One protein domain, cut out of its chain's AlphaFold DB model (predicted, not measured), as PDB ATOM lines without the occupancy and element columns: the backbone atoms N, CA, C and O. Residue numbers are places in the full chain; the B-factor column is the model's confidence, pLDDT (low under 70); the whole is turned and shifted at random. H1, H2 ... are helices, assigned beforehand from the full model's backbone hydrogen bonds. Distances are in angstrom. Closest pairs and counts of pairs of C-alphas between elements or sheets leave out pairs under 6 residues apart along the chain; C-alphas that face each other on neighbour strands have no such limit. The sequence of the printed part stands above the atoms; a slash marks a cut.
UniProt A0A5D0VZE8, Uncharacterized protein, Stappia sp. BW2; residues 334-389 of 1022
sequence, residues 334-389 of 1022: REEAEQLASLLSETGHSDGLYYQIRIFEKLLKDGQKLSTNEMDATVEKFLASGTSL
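What this domain is: This is residues 334 to 389 of the 1022 residues of an uncharacterized protein of Stappia sp. BW2 (UniProt A0A5D0VZE8). Look for three helices that fold back and forth along one long axis: the longest, H2, has both H1 and H3 running back along it, and the three centres make a triangle. H1 packs more closely on H2, while H3 meets H2 through few contacts, and H1 and H3 come near each other at the end where H1 stops. The printed part has 56 residues with three named helices, in the order H1, H2, H3, and no named strand; the class is all helix. It is compact, with a radius of gyration of the C-alphas of 11.1 A, and elongated, spanning 34 by 21 by 15 A.

How they stand to each other: Start at H2, residues 350 to 365. It forms a helical hairpin with H1, residues 334 to 346: they touch, closest at the C-alphas of Ser 345 and Gly 352, 4.4 A apart, at a shallow tilt of 26 degrees, opposite ways. H2 forms another helical hairpin with H3, residues 372 to 384, and touches it with residues 353 to 360 alone; the closest C-alphas, of Leu 353 and Phe 382, are 7.1 A apart, and the tilt is shallow at 10 degrees, opposite ways. H1 and H3 are close but not clearly touching: their closest C-alphas, of Ser 345 and Phe 382, are 6.3 A apart. They run the same way at a tilt of 35.1 degrees, only just steep. In H1, H2 and H3 every O i to N i+4 pair is within hydrogen-bond range.

Where its parts are: Find C-alpha 350 at (128.404, 160.345, 169.786); from there H2 runs 23.3 A to C-alpha 365. H1 begins at C-alpha 334, (137.164, 155.598, 152.784), and measures 18.1 A; H3 measures 17.8 A and ends at C-alpha 384, (127.542, 173.155, 164.831).

The domain as a whole: The C-alphas farthest apart, of Gly 367 and Ser 388, are 34.3 A apart. The printed part has no cut; the link from H1 to H2 is tight and that from H2 to H3 is short. Look for pLDDT under 70 at residues 348, 367, 369 to 375 and 383 to 388; the mean of the printed part is 74.6.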
ATOM      1  N   ARG A 334     137.013 154.363 152.003       85.94
ATOM      2  CA  ARG A 334     137.164 155.598 152.784       85.94
ATOM      3  C   ARG A 334     135.923 156.488 152.653       85.94
ATOM      4  O   ARG A 334     135.406 156.932 153.670       85.94
ATOM      5  N   GLU A 335     135.435 156.723 151.431       85.81
ATOM      6  CA  GLU A 335     134.295 157.626 151.217       85.81
ATOM      7  C   GLU A 335     132.992 157.058 151.795       85.81
ATOM      8  O   GLU A 335     132.180 157.814 152.324       85.81
ATOM      9  N   GLU A 336     132.800 155.734 151.737       87.94
ATOM     10  CA  GLU A 336     131.689 155.064 152.421       87.94
ATOM     11  C   GLU A 336     131.786 155.263 153.942       87.94
ATOM     12  O   GLU A 336     130.807 155.662 154.567       87.94
ATOM     13  N   ALA A 337     132.959 155.041 154.544       87.38
ATOM     14  CA  ALA A 337     133.161 155.209 155.983       87.38
ATOM     15  C   ALA A 337     132.968 156.670 156.444       87.38
ATOM     16  O   ALA A 337     132.287 156.917 157.438       87.38
ATOM     17  N   GLU A 338     133.494 157.650 155.705       85.69
ATOM     18  CA  GLU A 338     133.305 159.078 156.001       85.69
ATOM     19  C   GLU A 338     131.822 159.488 155.919       85.69
ATOM     20  O   GLU A 338     131.335 160.214 156.790       85.69
ATOM     21  N   GLN A 339     131.073 158.974 154.934       87.69
ATOM     22  CA  GLN A 339     129.625 159.195 154.820       87.69
ATOM     23  C   GLN A 339     128.842 158.537 155.964       87.69
ATOM     24  O   GLN A 339     127.989 159.183 156.568       87.69
ATOM     25  N   LEU A 340     129.145 157.279 156.299       89.56
ATOM     26  CA  LEU A 340     128.495 156.533 157.384       89.56
ATOM     27  C   LEU A 340     128.730 157.190 158.754       89.56
ATOM     28  O   LEU A 340     127.814 157.257 159.573       89.56
ATOM     29  N   ALA A 341     129.934 157.713 158.996       85.12
ATOM     30  CA  ALA A 341     130.258 158.408 160.237       85.12
ATOM     31  C   ALA A 341     129.628 159.815 160.292       85.12
ATOM     32  O   ALA A 341     129.079 160.191 161.326       85.12
ATOM     33  N   SER A 342     129.603 160.558 159.173       82.88
ATOM     34  CA  SER A 342     128.880 161.839 159.097       82.88
ATOM     35  C   SER A 342     127.371 161.656 159.287       82.88
ATOM     36  O   SER A 342     126.751 162.482 159.947       82.88
ATOM     37  N   LEU A 343     126.788 160.558 158.788       83.88
ATOM     38  CA  LEU A 343     125.381 160.212 158.998       83.88
ATOM     39  C   LEU A 343     125.067 159.989 160.488       83.88
ATOM     40  O   LEU A 343     124.093 160.549 160.981       83.88
ATOM     41  N   LEU A 344     125.905 159.240 161.221       81.00
ATOM     42  CA  LEU A 344     125.750 159.079 162.677       81.00
ATOM     43  C   LEU A 344     125.842 160.425 163.409       81.00
ATOM     44  O   LEU A 344     124.976 160.728 164.234       81.00
ATOM     45  N   SER A 345     126.843 161.240 163.069       75.81
ATOM     46  CA  SER A 345     127.034 162.584 163.627       75.81
ATOM     47  C   SER A 345     125.826 163.496 163.371       75.81
ATOM     48  O   SER A 345     125.337 164.142 164.291       75.81
ATOM     49  N   GLU A 346     125.283 163.502 162.152       74.50
ATOM     50  CA  GLU A 346     124.112 164.306 161.768       74.50
ATOM     51  C   GLU A 346     122.797 163.786 162.382       74.50
ATOM     52  O   GLU A 346     121.865 164.563 162.581       74.50
ATOM     53  N   THR A 347     122.732 162.507 162.776       71.69
ATOM     54  CA  THR A 347     121.654 161.960 163.629       71.69
ATOM     55  C   THR A 347     121.888 162.146 165.137       71.69
ATOM     56  O   THR A 347     121.092 161.666 165.945       71.69
ATOM     57  N   GLY A 348     122.953 162.844 165.544       65.44
ATOM     58  CA  GLY A 348     123.251 163.138 166.949       65.44
ATOM     59  C   GLY A 348     123.730 161.938 167.759       65.44
ATOM     60  O   GLY A 348     123.408 161.828 168.940       65.44
ATOM     61  N   HIS A 349     124.468 161.013 167.143       74.56
ATOM     62  CA  HIS A 349     125.107 159.901 167.846       74.56
ATOM     63  C   HIS A 349     126.600 160.174 168.055       74.56
ATOM     64  O   HIS A 349     127.348 160.395 167.104       74.56
ATOM     65  N   SER A 350     127.027 160.117 169.319       71.44
ATOM     66  CA  SER A 350     128.404 160.345 169.786       71.44
ATOM     67  C   SER A 350     129.441 159.452 169.099       71.44
ATOM     68  O   SER A 350     130.547 159.898 168.783       71.44
ATOM     69  N   ASP A 351     129.059 158.209 168.791       77.94
ATOM     70  CA  ASP A 351     129.880 157.274 168.028       77.94
ATOM     71  C   ASP A 351     130.257 157.815 166.634       77.94
ATOM     72  O   ASP A 351     131.326 157.475 166.137       77.94
ATOM     73  N   GLY A 352     129.453 158.688 166.011       79.38
ATOM     74  CA  GLY A 352     129.770 159.284 164.706       79.38
ATOM     75  C   GLY A 352     131.098 160.043 164.711       79.38
ATOM     76  O   GLY A 352     131.977 159.758 163.895       79.38
ATOM     77  N   LEU A 353     131.299 160.924 165.697       76.00
ATOM     78  CA  LEU A 353     132.554 161.661 165.861       76.00
ATOM     79  C   LEU A 353     133.709 160.744 166.302       76.00
ATOM     80  O   LEU A 353     134.841 160.914 165.851       76.00
ATOM     81  N   TYR A 354     133.431 159.722 167.118       80.19
ATOM     82  CA  TYR A 354     134.433 158.709 167.468       80.19
ATOM     83  C   TYR A 354     134.939 157.933 166.238       80.19
ATOM     84  O   TYR A 354     136.147 157.745 166.086       80.19
ATOM     85  N   TYR A 355     134.051 157.522 165.327       83.56
ATOM     86  CA  TYR A 355     134.460 156.842 164.097       83.56
ATOM     87  C   TYR A 355     135.105 157.784 163.079       83.56
ATOM     88  O   TYR A 355     136.026 157.352 162.392       83.56
ATOM     89  N   GLN A 356     134.724 159.066 163.031       80.75
ATOM     90  CA  GLN A 356     135.484 160.077 162.281       80.75
ATOM     91  C   GLN A 356     136.938 160.134 162.777       80.75
ATOM     92  O   GLN A 356     137.860 159.986 161.978       80.75
ATOM     93  N   ILE A 357     137.160 160.214 164.093       77.38
ATOM     94  CA  ILE A 357     138.505 160.182 164.696       77.38
ATOM     95  C   ILE A 357     139.258 158.884 164.352       77.38
ATOM     96  O   ILE A 357     140.409 158.942 163.925       77.38
ATOM     97  N   ARG A 358     138.606 157.718 164.432       82.12
ATOM     98  CA  ARG A 358     139.208 156.426 164.043       82.12
ATOM     99  C   ARG A 358     139.569 156.326 162.555       82.12
ATOM    100  O   ARG A 358     140.523 155.632 162.202       82.12
ATOM    101  N   ILE A 359     138.848 157.024 161.676       82.50
ATOM    102  CA  ILE A 359     139.211 157.154 160.256       82.50
ATOM    103  C   ILE A 359     140.504 157.979 160.120       82.50
ATOM    104  O   ILE A 359     141.427 157.531 159.440       82.50
ATOM    105  N   PHE A 360     140.634 159.113 160.823       76.94
ATOM    106  CA  PHE A 360     141.891 159.884 160.870       76.94
ATOM    107  C   PHE A 360     143.075 159.044 161.385       76.94
ATOM    108  O   PHE A 360     144.150 159.074 160.787       76.94
ATOM    109  N   GLU A 361     142.890 158.257 162.450       75.88
ATOM    110  CA  GLU A 361     143.929 157.362 162.988       75.88
ATOM    111  C   GLU A 361     144.421 156.340 161.962       75.88
ATOM    112  O   GLU A 361     145.629 156.150 161.803       75.88
ATOM    113  N   LYS A 362     143.490 155.699 161.242       82.31
ATOM    114  CA  LYS A 362     143.821 154.733 160.191       82.31
ATOM    115  C   LYS A 362     144.661 155.388 159.094       82.31
ATOM    116  O   LYS A 362     145.707 154.867 158.728       82.31
ATOM    117  N   LEU A 363     144.246 156.563 158.624       78.12
ATOM    118  CA  LEU A 363     144.927 157.289 157.551       78.12
ATOM    119  C   LEU A 363     146.326 157.785 157.961       78.12
ATOM    120  O   LEU A 363     147.246 157.745 157.144       78.12
ATOM    121  N   LEU A 364     146.513 158.197 159.222       72.38
ATOM    122  CA  LEU A 364     147.833 158.511 159.784       72.38
ATOM    123  C   LEU A 364     148.736 157.266 159.835       72.38
ATOM    124  O   LEU A 364     149.907 157.341 159.463       72.38
ATOM    125  N   LYS A 365     148.191 156.113 160.248       75.81
ATOM    126  CA  LYS A 365     148.898 154.820 160.265       75.81
ATOM    127  C   LYS A 365     149.270 154.339 158.856       75.81
ATOM    128  O   LYS A 365     150.360 153.805 158.670       75.81
ATOM    129  N   ASP A 366     148.416 154.607 157.871       77.50
ATOM    130  CA  ASP A 366     148.658 154.368 156.442       77.50
ATOM    131  C   ASP A 366     149.610 155.421 155.811       77.50
ATOM    132  O   ASP A 366     149.840 155.426 154.600       77.50
ATOM    133  N   GLY A 367     150.196 156.316 156.620       69.38
ATOM    134  CA  GLY A 367     151.250 157.252 156.222       69.38
ATOM    135  C   GLY A 367     150.773 158.558 155.579       69.38
ATOM    136  O   GLY A 367     151.598 159.307 155.044       69.38
ATOM    137  N   GLN A 368     149.472 158.868 155.609       74.56
ATOM    138  CA  GLN A 368     148.962 160.137 155.083       74.56
ATOM    139  C   GLN A 368     149.296 161.303 156.019       74.56
ATOM    140  O   GLN A 368     149.100 161.234 157.231       74.56
ATOM    141  N   LYS A 369     149.762 162.419 155.446       62.28
ATOM    142  CA  LYS A 369     149.907 163.683 156.179       62.28
ATOM    143  C   LYS A 369     148.557 164.389 156.251       62.28
ATOM    144  O   LYS A 369     148.156 165.026 155.282       62.28
ATOM    145  N   LEU A 370     147.905 164.277 157.401       61.72
ATOM    146  CA  LEU A 370     146.692 165.014 157.759       61.72
ATOM    147  C   LEU A 370     147.048 166.225 158.631       61.72
ATOM    148  O   LEU A 370     148.091 166.241 159.290       61.72
ATOM    149  N   SER A 371     146.196 167.245 158.616       62.69
ATOM    150  CA  SER A 371     146.374 168.499 159.349       62.69
ATOM    151  C   SER A 371     145.412 168.625 160.534       62.69
ATOM    152  O   SER A 371     144.309 168.079 160.512       62.69
ATOM    153  N   THR A 372     145.806 169.399 161.553       61.53
ATOM    154  CA  THR A 372     144.920 169.821 162.661       61.53
ATOM    155  C   THR A 372     143.610 170.395 162.132       61.53
ATOM    156  O   THR A 372     142.542 169.968 162.547       61.53
ATOM    157  N   ASN A 373     143.700 171.257 161.116       67.31
ATOM    158  CA  ASN A 373     142.576 171.987 160.537       67.31
ATOM    159  C   ASN A 373     141.443 171.076 160.025       67.31
ATOM    160  O   ASN A 373     140.283 171.480 160.035       67.31
ATOM    161  N   GLU A 374     141.757 169.865 159.554       67.75
ATOM    162  CA  GLU A 374     140.757 168.892 159.087       67.75
ATOM    163  C   GLU A 374     140.029 168.220 160.264       67.75
ATOM    164  O   GLU A 374     138.827 167.953 160.183       67.75
ATOM    165  N   MET A 375     140.734 167.995 161.375       69.19
ATOM    166  CA  MET A 375     140.162 167.492 162.626       69.19
ATOM    167  C   MET A 375     139.325 168.574 163.322       69.19
ATOM    168  O   MET A 375     138.180 168.318 163.692       69.19
ATOM    169  N   ASP A 376     139.852 169.798 163.410       70.56
ATOM    170  CA  ASP A 376     139.164 170.967 163.964       70.56
ATOM    171  C   ASP A 376     137.849 171.221 163.220       70.56
ATOM    172  O   ASP A 376     136.794 171.256 163.845       70.56
ATOM    173  N   ALA A 377     137.871 171.267 161.882       73.62
ATOM    174  CA  ALA A 377     136.661 171.419 161.070       73.62
ATOM    175  C   ALA A 377     135.654 170.264 161.253       73.62
ATOM    176  O   ALA A 377     134.446 170.467 161.114       73.62
ATOM    177  N   THR A 378     136.122 169.054 161.582       72.56
ATOM    178  CA  THR A 378     135.255 167.899 161.866       72.56
ATOM    179  C   THR A 378     134.562 168.045 163.223       72.56
ATOM    180  O   THR A 378     133.345 167.861 163.315       72.56
ATOM    181  N   VAL A 379     135.302 168.445 164.264       71.00
ATOM    182  CA  VAL A 379     134.757 168.718 165.606       71.00
ATOM    183  C   VAL A 379     133.837 169.945 165.582       71.00
ATOM    184  O   VAL A 379     132.727 169.882 166.109       71.00
ATOM    185  N   GLU A 380     134.222 171.029 164.901       73.38
ATOM    186  CA  GLU A 380     133.371 172.206 164.690       73.38
ATOM    187  C   GLU A 380     132.074 171.845 163.956       73.38
ATOM    188  O   GLU A 380     131.003 172.252 164.404       73.38
ATOM    189  N   LYS A 381     132.123 171.039 162.880       72.75
ATOM    190  CA  LYS A 381     130.910 170.578 162.179       72.75
ATOM    191  C   LYS A 381     130.002 169.758 163.105       72.75
ATOM    192  O   LYS A 381     128.786 169.949 163.073       72.75
ATOM    193  N   PHE A 382     130.567 168.870 163.927       70.38
ATOM    194  CA  PHE A 382     129.797 168.090 164.899       70.38
ATOM    195  C   PHE A 382     129.088 168.999 165.912       70.38
ATOM    196  O   PHE A 382     127.880 168.884 166.103       70.38
ATOM    197  N   LEU A 383     129.802 169.960 166.503       66.19
ATOM    198  CA  LEU A 383     129.240 170.909 167.471       66.19
ATOM    199  C   LEU A 383     128.210 171.860 166.835       66.19
ATOM    200  O   LEU A 383     127.179 172.159 167.441       66.19
ATOM    201  N   ALA A 384     128.443 172.291 165.594       66.75
ATOM    202  CA  ALA A 384     127.542 173.155 164.831       66.75
ATOM    203  C   ALA A 384     126.257 172.454 164.350       66.75
ATOM    204  O   ALA A 384     125.314 173.138 163.951       66.75
ATOM    205  N   SER A 385     126.177 171.119 164.414       63.81
ATOM    206  CA  SER A 385     124.953 170.365 164.093       63.81
ATOM    207  C   SER A 385     123.790 170.643 165.061       63.81
ATOM    208  O   SER A 385     122.638 170.344 164.752       63.81
ATOM    209  N   GLY A 386     124.079 171.223 166.235       52.66
ATOM    210  CA  GLY A 386     123.093 171.523 167.275       52.66
ATOM    211  C   GLY A 386     122.671 170.317 168.122       52.66
ATOM    212  O   GLY A 386     121.812 170.460 168.990       52.66
ATOM    213  N   THR A 387     123.263 169.138 167.909       58.41
ATOM    214  CA  THR A 387     122.948 167.929 168.680       58.41
ATOM    215  C   THR A 387     123.511 168.037 170.098       58.41
ATOM    216  O   THR A 387     124.723 168.145 170.289       58.41
ATOM    217  N   SER A 388     122.648 167.998 171.115       61.81
ATOM    218  CA  SER A 388     123.074 168.041 172.517       61.81
ATOM    219  C   SER A 388     123.690 166.705 172.942       61.81
ATOM    220  O   SER A 388     122.964 165.758 173.245       61.81
ATOM    221  N   LEU A 389     125.020 166.642 172.979       73.12
ATOM    222  CA  LEU A 389     125.769 165.503 173.507       73.12
ATOM    223  C   LEU A 389     125.414 165.294 174.992       73.12
ATOM    224  O   LEU A 389     125.328 166.268 175.749       73.12
TER     225      LEU A 389